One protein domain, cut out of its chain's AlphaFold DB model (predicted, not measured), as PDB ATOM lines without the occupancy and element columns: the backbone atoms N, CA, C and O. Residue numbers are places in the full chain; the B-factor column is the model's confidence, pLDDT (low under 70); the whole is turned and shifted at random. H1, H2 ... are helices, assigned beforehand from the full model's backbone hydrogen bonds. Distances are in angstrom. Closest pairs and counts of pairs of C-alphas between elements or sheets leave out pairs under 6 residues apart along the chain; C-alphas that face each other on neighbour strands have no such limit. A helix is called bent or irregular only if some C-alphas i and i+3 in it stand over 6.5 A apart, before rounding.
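This is residues 39 to 106 of the 106 residues of an uncharacterized protein of Acidimicrobiaceae bacterium (UniProt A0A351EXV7). The model is a long helical hairpin, H1 and H2 side by side, with the shorter helix H3 continuing outward from the hairpin's open end at a steep angle. From the far end of H3 a long link with no named element folds back toward the hairpin, and the short helix H4 ends up near H1. The printed part has 68 residues with four named helices, H1, H2, H3 and H4 in chain order, and no named strand; the class is all helix. The whole is elongated, with spans of 41 by 22 by 17 A, and only just loose, close to compact, with a radius of gyration of the C-alphas of 13.4 A.

Begin with the longest helix, H2, residues 57 to 73: find C-alpha 57 at (7.509, -12.608, -25.795), from which the helix runs 25.0 A to C-alpha 73. Before it comes H1, residues 39 to 54, which starts at C-alpha 39 at (-0.948, -35.171, -15.921) and is 24.3 A long. H1 is only just irregular: C-alphas 50 and 53 are 6.8 A apart. After H2 look for H3, residues 75 to 86, 16.5 A long. H4, residues 102 to 105, is 5.8 A long and ends at C-alpha 105 at (-2.471, -24.263, -5.787).

Start from H2 and look across to H1: the two touch and form a helical hairpin, with the closest C-alphas, those of Ala 60 and Glu 52, 5.3 A apart. They run opposite ways at a shallow tilt of 12 degrees. At the other end of H2 you will find H3 close but not clearly touching, the closest C-alphas, those of Ser 71 and Val 77, being 7.1 A apart. H2 and H3 run the same way at a steep tilt of 65 degrees. H1 and H3 are only just apart, at 8.2 A. H4 and H1 are near each other, with 6 pairs of C-alphas within 10 A, while H4 is apart from H2 and from H3. In H3 every O i to N i+4 pair is within hydrogen-bond range, against 10 of 12 in H1 and 12 of 13 in H2; H4 is too short for such a pair, and its 1 O i to N i+3 pair is within range.

Look to Ser 56 and Glu 86 for the two C-alphas farthest apart, 41.3 A. The printed part has no cut, and it ends at residue 106, the chain's last residue. The links from H1 to H2 and from H2 to H3 are tight; the link from H3 to H4, residues 87 to 101, is long. In the B-factor column the mean pLDDT of the printed part is 95.2, and residue 106 is under 70.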
ATOM      1  N   PRO A  39       0.218 -36.036 -16.063       96.62
ATOM      2  CA  PRO A  39      -0.948 -35.171 -15.921       96.62
ATOM      3  C   PRO A  39      -0.563 -33.741 -15.541       96.62
ATOM      4  O   PRO A  39      -1.153 -32.789 -16.051       96.62
ATOM      5  N   ALA A  40       0.464 -33.587 -14.700       96.62
ATOM      6  CA  ALA A  40       0.970 -32.291 -14.271       96.62
ATOM      7  C   ALA A  40       1.581 -31.505 -15.438       96.62
ATOM      8  O   ALA A  40       1.247 -30.340 -15.646       96.62
ATOM      9  N   SER A  41       2.412 -32.157 -16.256       96.25
ATOM     10  CA  SER A  41       3.029 -31.524 -17.428       96.25
ATOM     11  C   SER A  41       1.976 -31.109 -18.457       96.25
ATOM     12  O   SER A  41       1.999 -29.981 -18.943       96.25
ATOM     13  N   MET A  42       1.012 -31.987 -18.754       97.06
ATOM     14  CA  MET A  42      -0.094 -31.692 -19.672       97.06
ATOM     15  C   MET A  42      -0.944 -30.510 -19.180       97.06
ATOM     16  O   MET A  42      -1.271 -29.611 -19.959       97.06
ATOM     17  N   ALA A  43      -1.281 -30.482 -17.888       97.00
ATOM     18  CA  ALA A  43      -2.021 -29.379 -17.286       97.00
ATOM     19  C   ALA A  43      -1.240 -28.057 -17.370       97.00
ATOM     20  O   ALA A  43      -1.819 -27.042 -17.760       97.00
ATOM     21  N   THR A  44       0.066 -28.076 -17.088       97.12
ATOM     22  CA  THR A  44       0.937 -26.893 -17.165       97.12
ATOM     23  C   THR A  44       1.076 -26.382 -18.592       97.12
ATOM     24  O   THR A  44       0.859 -25.198 -18.830       97.12
ATOM     25  N   ILE A  45       1.315 -27.253 -19.573       96.81
ATOM     26  CA  ILE A  45       1.377 -26.852 -20.987       96.81
ATOM     27  C   ILE A  45       0.046 -26.225 -21.425       96.81
ATOM     28  O   ILE A  45       0.027 -25.174 -22.067       96.81
ATOM     29  N   LYS A  46      -1.094 -26.812 -21.033       96.88
ATOM     30  CA  LYS A  46      -2.418 -26.230 -21.310       96.88
ATOM     31  C   LYS A  46      -2.606 -24.873 -20.623       96.88
ATOM     32  O   LYS A  46      -3.242 -23.989 -21.197       96.88
ATOM     33  N   HIS A  47      -2.085 -24.694 -19.413       96.25
ATOM     34  CA  HIS A  47      -2.098 -23.407 -18.723       96.25
ATOM     35  C   HIS A  47      -1.303 -22.354 -19.513       96.25
ATOM     36  O   HIS A  47      -1.845 -21.288 -19.807       96.25
ATOM     37  N   GLN A  48      -0.090 -22.687 -19.965       96.69
ATOM     38  CA  GLN A  48       0.746 -21.805 -20.787       96.69
ATOM     39  C   GLN A  48       0.047 -21.382 -22.083       96.69
ATOM     40  O   GLN A  48      -0.060 -20.190 -22.357       96.69
ATOM     41  N   VAL A  49      -0.524 -22.335 -22.831       96.31
ATOM     42  CA  VAL A  49      -1.256 -22.061 -24.085       96.31
ATOM     43  C   VAL A  49      -2.402 -21.062 -23.886       96.31
ATOM     44  O   VAL A  49      -2.692 -20.282 -24.789       96.31
ATOM     45  N   ASN A  50      -3.050 -21.056 -22.717       96.25
ATOM     46  CA  ASN A  50      -4.152 -20.136 -22.431       96.25
ATOM     47  C   ASN A  50      -3.698 -18.761 -21.918       96.25
ATOM     48  O   ASN A  50      -4.406 -17.782 -22.138       96.25
ATOM     49  N   GLN A  51      -2.574 -18.684 -21.201       95.38
ATOM     50  CA  GLN A  51      -2.151 -17.466 -20.495       95.38
ATOM     51  C   GLN A  51      -1.089 -16.665 -21.257       95.38
ATOM     52  O   GLN A  51      -1.167 -15.439 -21.340       95.38
ATOM     53  N   GLU A  52      -0.103 -17.343 -21.839       96.62
ATOM     54  CA  GLU A  52       1.060 -16.706 -22.461       96.62
ATOM     55  C   GLU A  52       0.761 -15.895 -23.736       96.62
ATOM     56  O   GLU A  52       1.473 -14.916 -23.961       96.62
ATOM     57  N   PRO A  53      -0.291 -16.168 -24.545       96.75
ATOM     58  CA  PRO A  53      -0.601 -15.331 -25.710       96.75
ATOM     59  C   PRO A  53      -0.898 -13.860 -25.388       96.75
ATOM     60  O   PRO A  53      -0.791 -13.009 -26.269       96.75
ATOM     61  N   ALA A  54      -1.292 -13.552 -24.149       96.69
ATOM     62  CA  ALA A  54      -1.526 -12.182 -23.694       96.69
ATOM     63  C   ALA A  54      -0.255 -11.487 -23.168       96.69
ATOM     64  O   ALA A  54      -0.285 -10.290 -22.879       96.69
ATOM     65  N   MET A  55       0.851 -12.221 -23.020       97.50
ATOM     66  CA  MET A  55       2.114 -11.722 -22.480       97.50
ATOM     67  C   MET A  55       3.019 -11.157 -23.579       97.50
ATOM     68  O   MET A  55       2.847 -11.418 -24.771       97.50
ATOM     69  N   SER A  56       4.040 -10.395 -23.178       98.25
ATOM     70  CA  SER A  56       5.152 -10.106 -24.081       98.25
ATOM     71  C   SER A  56       5.967 -11.380 -24.339       98.25
ATOM     72  O   SER A  56       6.017 -12.275 -23.497       98.25
ATOM     73  N   ALA A  57       6.666 -11.451 -25.475       97.06
ATOM     74  CA  ALA A  57       7.509 -12.608 -25.795       97.06
ATOM     75  C   ALA A  57       8.584 -12.879 -24.723       97.06
ATOM     76  O   ALA A  57       8.886 -14.032 -24.420       97.06
ATOM     77  N   ASN A  58       9.144 -11.817 -24.131       98.12
ATOM     78  CA  ASN A  58      10.130 -11.932 -23.058       98.12
ATOM     79  C   ASN A  58       9.511 -12.516 -21.781       98.12
ATOM     80  O   ASN A  58      10.096 -13.402 -21.165       98.12
ATOM     81  N   ASP A  59       8.318 -12.054 -21.404       98.06
ATOM     82  CA  ASP A  59       7.650 -12.527 -20.189       98.06
ATOM     83  C   ASP A  59       7.168 -13.971 -20.343       98.06
ATOM     84  O   ASP A  59       7.402 -14.776 -19.447       98.06
ATOM     85  N   ALA A  60       6.604 -14.326 -21.505       97.56
ATOM     86  CA  ALA A  60       6.236 -15.703 -21.832       97.56
ATOM     87  C   ALA A  60       7.451 -16.645 -21.771       97.56
ATOM     88  O   ALA A  60       7.379 -17.716 -21.178       97.56
ATOM     89  N   THR A  61       8.602 -16.220 -22.307       97.19
ATOM     90  CA  THR A  61       9.840 -17.018 -22.256       97.19
ATOM     91  C   THR A  61      10.316 -17.221 -20.817       97.19
ATOM     92  O   THR A  61      10.588 -18.349 -20.413       97.19
ATOM     93  N   ASN A  62      10.371 -16.153 -20.017       97.75
ATOM     94  CA  ASN A  62      10.786 -16.241 -18.614       97.75
ATOM     95  C   ASN A  62       9.836 -17.118 -17.784       97.75
ATOM     96  O   ASN A  62      10.288 -17.888 -16.936       97.75
ATOM     97  N   HIS A  63       8.530 -17.018 -18.039       96.81
ATOM     98  CA  HIS A  63       7.513 -17.848 -17.402       96.81
ATOM     99  C   HIS A  63       7.689 -19.330 -17.765       96.81
ATOM    100  O   HIS A  63       7.796 -20.172 -16.872       96.81
ATOM    101  N   ALA A  64       7.828 -19.644 -19.057       96.12
ATOM    102  CA  ALA A  64       8.058 -21.002 -19.540       96.12
ATOM    103  C   ALA A  64       9.353 -21.621 -18.989       96.12
ATOM    104  O   ALA A  64       9.366 -22.788 -18.597       96.12
ATOM    105  N   GLU A  65      10.440 -20.848 -18.898       96.62
ATOM    106  CA  GLU A  65      11.681 -21.302 -18.262       96.62
ATOM    107  C   GLU A  65      11.499 -21.614 -16.772       96.62
ATOM    108  O   GLU A  65      12.086 -22.576 -16.272       96.62
ATOM    109  N   GLY A  66      10.708 -20.807 -16.058       96.38
ATOM    110  CA  GLY A  66      10.355 -21.053 -14.661       96.38
ATOM    111  C   GLY A  66       9.655 -22.399 -14.491       96.38
ATOM    112  O   GLY A  66      10.134 -23.248 -13.738       96.38
ATOM    113  N   LEU A  67       8.602 -22.630 -15.276       96.56
ATOM    114  CA  LEU A  67       7.850 -23.888 -15.281       96.56
ATOM    115  C   LEU A  67       8.733 -25.082 -15.670       96.56
ATOM    116  O   LEU A  67       8.664 -26.140 -15.046       96.56
ATOM    117  N   MET A  68       9.617 -24.925 -16.657       94.69
ATOM    118  CA  MET A  68      10.565 -25.979 -17.019       94.69
ATOM    119  C   MET A  68      11.473 -26.339 -15.834       94.69
ATOM    120  O   MET A  68      11.635 -27.521 -15.533       94.69
ATOM    121  N   ARG A  69      12.049 -25.348 -15.136       95.31
ATOM    122  CA  ARG A  69      12.907 -25.591 -13.960       95.31
ATOM    123  C   ARG A  69      12.147 -26.297 -12.838       95.31
ATOM    124  O   ARG A  69      12.697 -27.216 -12.240       95.31
ATOM    125  N   GLU A  70      10.903 -25.906 -12.588       94.69
ATOM    126  CA  GLU A  70      10.031 -26.549 -11.601       94.69
ATOM    127  C   GLU A  70       9.746 -28.015 -11.964       94.69
ATOM    128  O   GLU A  70       9.909 -28.904 -11.128       94.69
ATOM    129  N   SER A  71       9.453 -28.300 -13.239       93.75
ATOM    130  CA  SER A  71       9.198 -29.670 -13.712       93.75
ATOM    131  C   SER A  71      10.377 -30.622 -13.487       93.75
ATOM    132  O   SER A  71      10.175 -31.797 -13.191       93.75
ATOM    133  N   LEU A  72      11.614 -30.113 -13.565       93.31
ATOM    134  CA  LEU A  72      12.830 -30.906 -13.356       93.31
ATOM    135  C   LEU A  72      13.015 -31.337 -11.896       93.31
ATOM    136  O   LEU A  72      13.740 -32.298 -11.639       93.31
ATOM    137  N   ALA A  73      12.381 -30.641 -10.953       92.19
ATOM    138  CA  ALA A  73      12.365 -31.008  -9.541       92.19
ATOM    139  C   ALA A  73      11.195 -31.950  -9.181       92.19
ATOM    140  O   ALA A  73      11.164 -32.483  -8.070       92.19
ATOM    141  N   GLY A  74      10.245 -32.154 -10.099       93.00
ATOM    142  CA  GLY A  74       9.063 -32.989  -9.905       93.00
ATOM    143  C   GLY A  74       9.352 -34.493  -9.907       93.00
ATOM    144  O   GLY A  74      10.283 -34.980 -10.552       93.00
ATOM    145  N   SER A  75       8.508 -35.261  -9.214       95.06
ATOM    146  CA  SER A  75       8.600 -36.728  -9.155       95.06
ATOM    147  C   SER A  75       8.354 -37.410 -10.507       95.06
ATOM    148  O   SER A  75       8.901 -38.486 -10.759       95.06
ATOM    149  N   ASP A  76       7.589 -36.777 -11.399       96.62
ATOM    150  CA  ASP A  76       7.231 -37.312 -12.717       96.62
ATOM    151  C   ASP A  76       8.469 -37.419 -13.615       96.62
ATOM    152  O   ASP A  76       8.599 -38.378 -14.371       96.62
ATOM    153  N   VAL A  77       9.427 -36.489 -13.508       95.50
ATOM    154  CA  VAL A  77      10.694 -36.569 -14.256       95.50
ATOM    155  C   VAL A  77      11.478 -37.823 -13.873       95.50
ATOM    156  O   VAL A  77      11.995 -38.519 -14.749       95.50
ATOM    157  N   GLY A  78      11.528 -38.145 -12.578       95.81
ATOM    158  CA  GLY A  78      12.195 -39.349 -12.087       95.81
ATOM    159  C   GLY A  78      11.552 -40.621 -12.638       95.81
ATOM    160  O   GLY A  78      12.251 -41.487 -13.163       95.81
ATOM    161  N   GLU A  79      10.224 -40.707 -12.580       96.81
ATOM    162  CA  GLU A  79       9.461 -41.847 -13.098       96.81
ATOM    163  C   GLU A  79       9.545 -41.971 -14.630       96.81
ATOM    164  O   GLU A  79       9.715 -43.072 -15.161       96.81
ATOM    165  N   GLY A  80       9.511 -40.854 -15.358       95.88
ATOM    166  CA  GLY A  80       9.690 -40.830 -16.812       95.88
ATOM    167  C   GLY A  80      11.068 -41.346 -17.235       95.88
ATOM    168  O   GLY A  80      11.172 -42.165 -18.148       95.88
ATOM    169  N   ILE A  81      12.131 -40.937 -16.536       96.56
ATOM    170  CA  ILE A  81      13.490 -41.442 -16.787       96.56
ATOM    171  C   ILE A  81      13.592 -42.928 -16.422       96.56
ATOM    172  O   ILE A  81      14.124 -43.715 -17.208       96.56
ATOM    173  N   ALA A  82      13.088 -43.327 -15.250       97.50
ATOM    174  CA  ALA A  82      13.166 -44.706 -14.775       97.50
ATOM    175  C   ALA A  82      12.432 -45.674 -15.714       97.50
ATOM    176  O   ALA A  82      13.028 -46.638 -16.193       97.50
ATOM    177  N   SER A  83      11.172 -45.385 -16.048       97.56
ATOM    178  CA  SER A  83      10.362 -46.211 -16.954       97.56
ATOM    179  C   SER A  83      10.979 -46.339 -18.350       97.56
ATOM    180  O   SER A  83      10.991 -47.438 -18.914       97.56
ATOM    181  N   PHE A  84      11.575 -45.260 -18.874       96.75
ATOM    182  CA  PHE A  84      12.298 -45.277 -20.145       96.75
ATOM    183  C   PHE A  84      13.526 -46.198 -20.111       96.75
ATOM    184  O   PHE A  84      13.704 -47.026 -21.009       96.75
ATOM    185  N   LEU A  85      14.361 -46.095 -19.071       98.31
ATOM    186  CA  LEU A  85      15.554 -46.939 -18.913       98.31
ATOM    187  C   LEU A  85      15.193 -48.414 -18.694       98.31
ATOM    188  O   LEU A  85      15.841 -49.305 -19.247       98.31
ATOM    189  N   GLU A  86      14.141 -48.670 -17.920       98.06
ATOM    190  CA  GLU A  86      13.646 -50.009 -17.588       98.06
ATOM    191  C   GLU A  86      12.784 -50.628 -18.701       98.06
ATOM    192  O   GLU A  86      12.472 -51.817 -18.642       98.06
ATOM    193  N   LYS A  87      12.427 -49.851 -19.736       97.00
ATOM    194  CA  LYS A  87      11.548 -50.257 -20.849       97.00
ATOM    195  C   LYS A  87      10.210 -50.821 -20.369       97.00
ATOM    196  O   LYS A  87       9.725 -51.829 -20.888       97.00
ATOM    197  N   ARG A  88       9.618 -50.172 -19.371       97.81
ATOM    198  CA  ARG A  88       8.305 -50.524 -18.819       97.81
ATOM    199  C   ARG A  88       7.302 -49.403 -19.047       97.81
ATOM    200  O   ARG A  88       7.677 -48.279 -19.363       97.81
ATOM    201  N   GLN A  89       6.029 -49.718 -18.828       96.56
ATOM    202  CA  GLN A  89       4.985 -48.704 -18.787       96.56
ATOM    203  C   GLN A  89       5.277 -47.690 -17.674       96.56
ATOM    204  O   GLN A  89       5.678 -48.073 -16.566       96.56
ATOM    205  N   VAL A  90       5.076 -46.412 -17.984       97.56
ATOM    206  CA  VAL A  90       5.180 -45.323 -17.015       97.56
ATOM    207  C   VAL A  90       3.978 -45.334 -16.071       97.56
ATOM    208  O   VAL A  90       2.852 -45.610 -16.483       97.56
ATOM    209  N   GLY A  91       4.222 -45.076 -14.791       96.44
ATOM    210  CA  GLY A  91       3.213 -45.056 -13.736       96.44
ATOM    211  C   GLY A  91       2.984 -43.654 -13.189       96.44
ATOM    212  O   GLY A  91       3.189 -43.438 -11.996       96.44
ATOM    213  N   PHE A  92       2.594 -42.698 -14.037       96.94
ATOM    214  CA  PHE A  92       2.287 -41.350 -13.557       96.94
ATOM    215  C   PHE A  92       1.074 -41.367 -12.611       96.94
ATOM    216  O   PHE A  92       0.045 -41.962 -12.946       96.94
ATOM    217  N   PRO A  93       1.163 -40.727 -11.433       94.56
ATOM    218  CA  PRO A  93       0.026 -40.596 -10.532       94.56
ATOM    219  C   PRO A  93      -1.023 -39.624 -11.108       94.56
ATOM    220  O   PRO A  93      -0.708 -38.831 -12.001       94.56
ATOM    221  N   PRO A  94      -2.271 -39.649 -10.602       94.06
ATOM    222  CA  PRO A  94      -3.284 -38.660 -10.956       94.06
ATOM    223  C   PRO A  94      -2.817 -37.216 -10.720       94.06
ATOM    224  O   PRO A  94      -1.938 -36.946  -9.902       94.06
ATOM    225  N   LEU A  95      -3.438 -36.266 -11.427       94.06
ATOM    226  CA  LEU A  95      -3.158 -34.840 -11.241       94.06
ATOM    227  C   LEU A  95      -3.372 -34.437  -9.771       94.06
ATOM    228  O   LEU A  95      -4.460 -34.633  -9.236       94.06
ATOM    229  N   GLY A  96      -2.344 -33.848  -9.153       90.88
ATOM    230  CA  GLY A  96      -2.336 -33.450  -7.740       90.88
ATOM    231  C   GLY A  96      -1.647 -34.444  -6.796       90.88
ATOM    232  O   GLY A  96      -1.230 -34.040  -5.715       90.88
ATOM    233  N   ASP A  97      -1.450 -35.696  -7.222       93.19
ATOM    234  CA  ASP A  97      -0.807 -36.749  -6.417       93.19
ATOM    235  C   ASP A  97       0.673 -36.987  -6.800       93.19
ATOM    236  O   ASP A  97       1.359 -37.809  -6.187       93.19
ATOM    237  N   GLY A  98       1.170 -36.291  -7.828       92.56
ATOM    238  CA  GLY A  98       2.547 -36.372  -8.326       92.56
ATOM    239  C   GLY A  98       3.259 -35.032  -8.332       92.56
ATOM    240  O   GLY A  98       3.205 -34.274  -7.365       92.56
ATOM    241  N   THR A  99       3.927 -34.733  -9.445       95.62
ATOM    242  CA  THR A  99       4.455 -33.387  -9.684       95.62
ATOM    243  C   THR A  99       3.326 -32.369  -9.575       95.62
ATOM    244  O   THR A  99       2.243 -32.564 -10.121       95.62
ATOM    245  N   SER A 100       3.582 -31.279  -8.866       94.62
ATOM    246  CA  SER A 100       2.666 -30.153  -8.743       94.62
ATOM    247  C   SER A 100       3.435 -28.880  -9.050       94.62
ATOM    248  O   SER A 100       4.642 -28.829  -8.818       94.62
ATOM    249  N   PHE A 101       2.731 -27.896  -9.595       94.69
ATOM    250  CA  PHE A 101       3.284 -26.589  -9.917       94.69
ATOM    251  C   PHE A 101       2.626 -25.527  -9.038       94.69
ATOM    252  O   PHE A 101       1.447 -25.661  -8.695       94.69
ATOM    253  N   ASP A 102       3.335 -24.444  -8.732       92.88
ATOM    254  CA  ASP A 102       2.837 -23.359  -7.873       92.88
ATOM    255  C   ASP A 102       1.452 -22.836  -8.312       92.88
ATOM    256  O   ASP A 102       0.554 -22.635  -7.488       92.88
ATOM    257  N   TRP A 103       1.230 -22.690  -9.623       92.62
ATOM    258  CA  TRP A 103      -0.039 -22.197 -10.175       92.62
ATOM    259  C   TRP A 103      -1.227 -23.139  -9.924       92.62
ATOM    260  O   TRP A 103      -2.370 -22.686  -9.916       92.62
ATOM    261  N   MET A 104      -0.992 -24.435  -9.695       92.88
ATOM    262  CA  MET A 104      -2.055 -25.417  -9.436       92.88
ATOM    263  C   MET A 104      -2.672 -25.266  -8.042       92.88
ATOM    264  O   MET A 104      -3.747 -25.804  -7.788       92.88
ATOM    265  N   SER A 105      -1.996 -24.545  -7.146       82.25
ATOM    266  CA  SER A 105      -2.471 -24.263  -5.787       82.25
ATOM    267  C   SER A 105      -3.199 -22.915  -5.668       82.25
ATOM    268  O   SER A 105      -3.580 -22.535  -4.560       82.25
ATOM    269  N   SER A 106      -3.339 -22.181  -6.781       63.09
ATOM    270  CA  SER A 106      -3.912 -20.825  -6.847       63.09
ATOM    271  C   SER A 106      -5.394 -20.800  -7.219       63.09
ATOM    272  O   SER A 106      -5.859 -21.726  -7.919       63.09
TER     273      SER A 106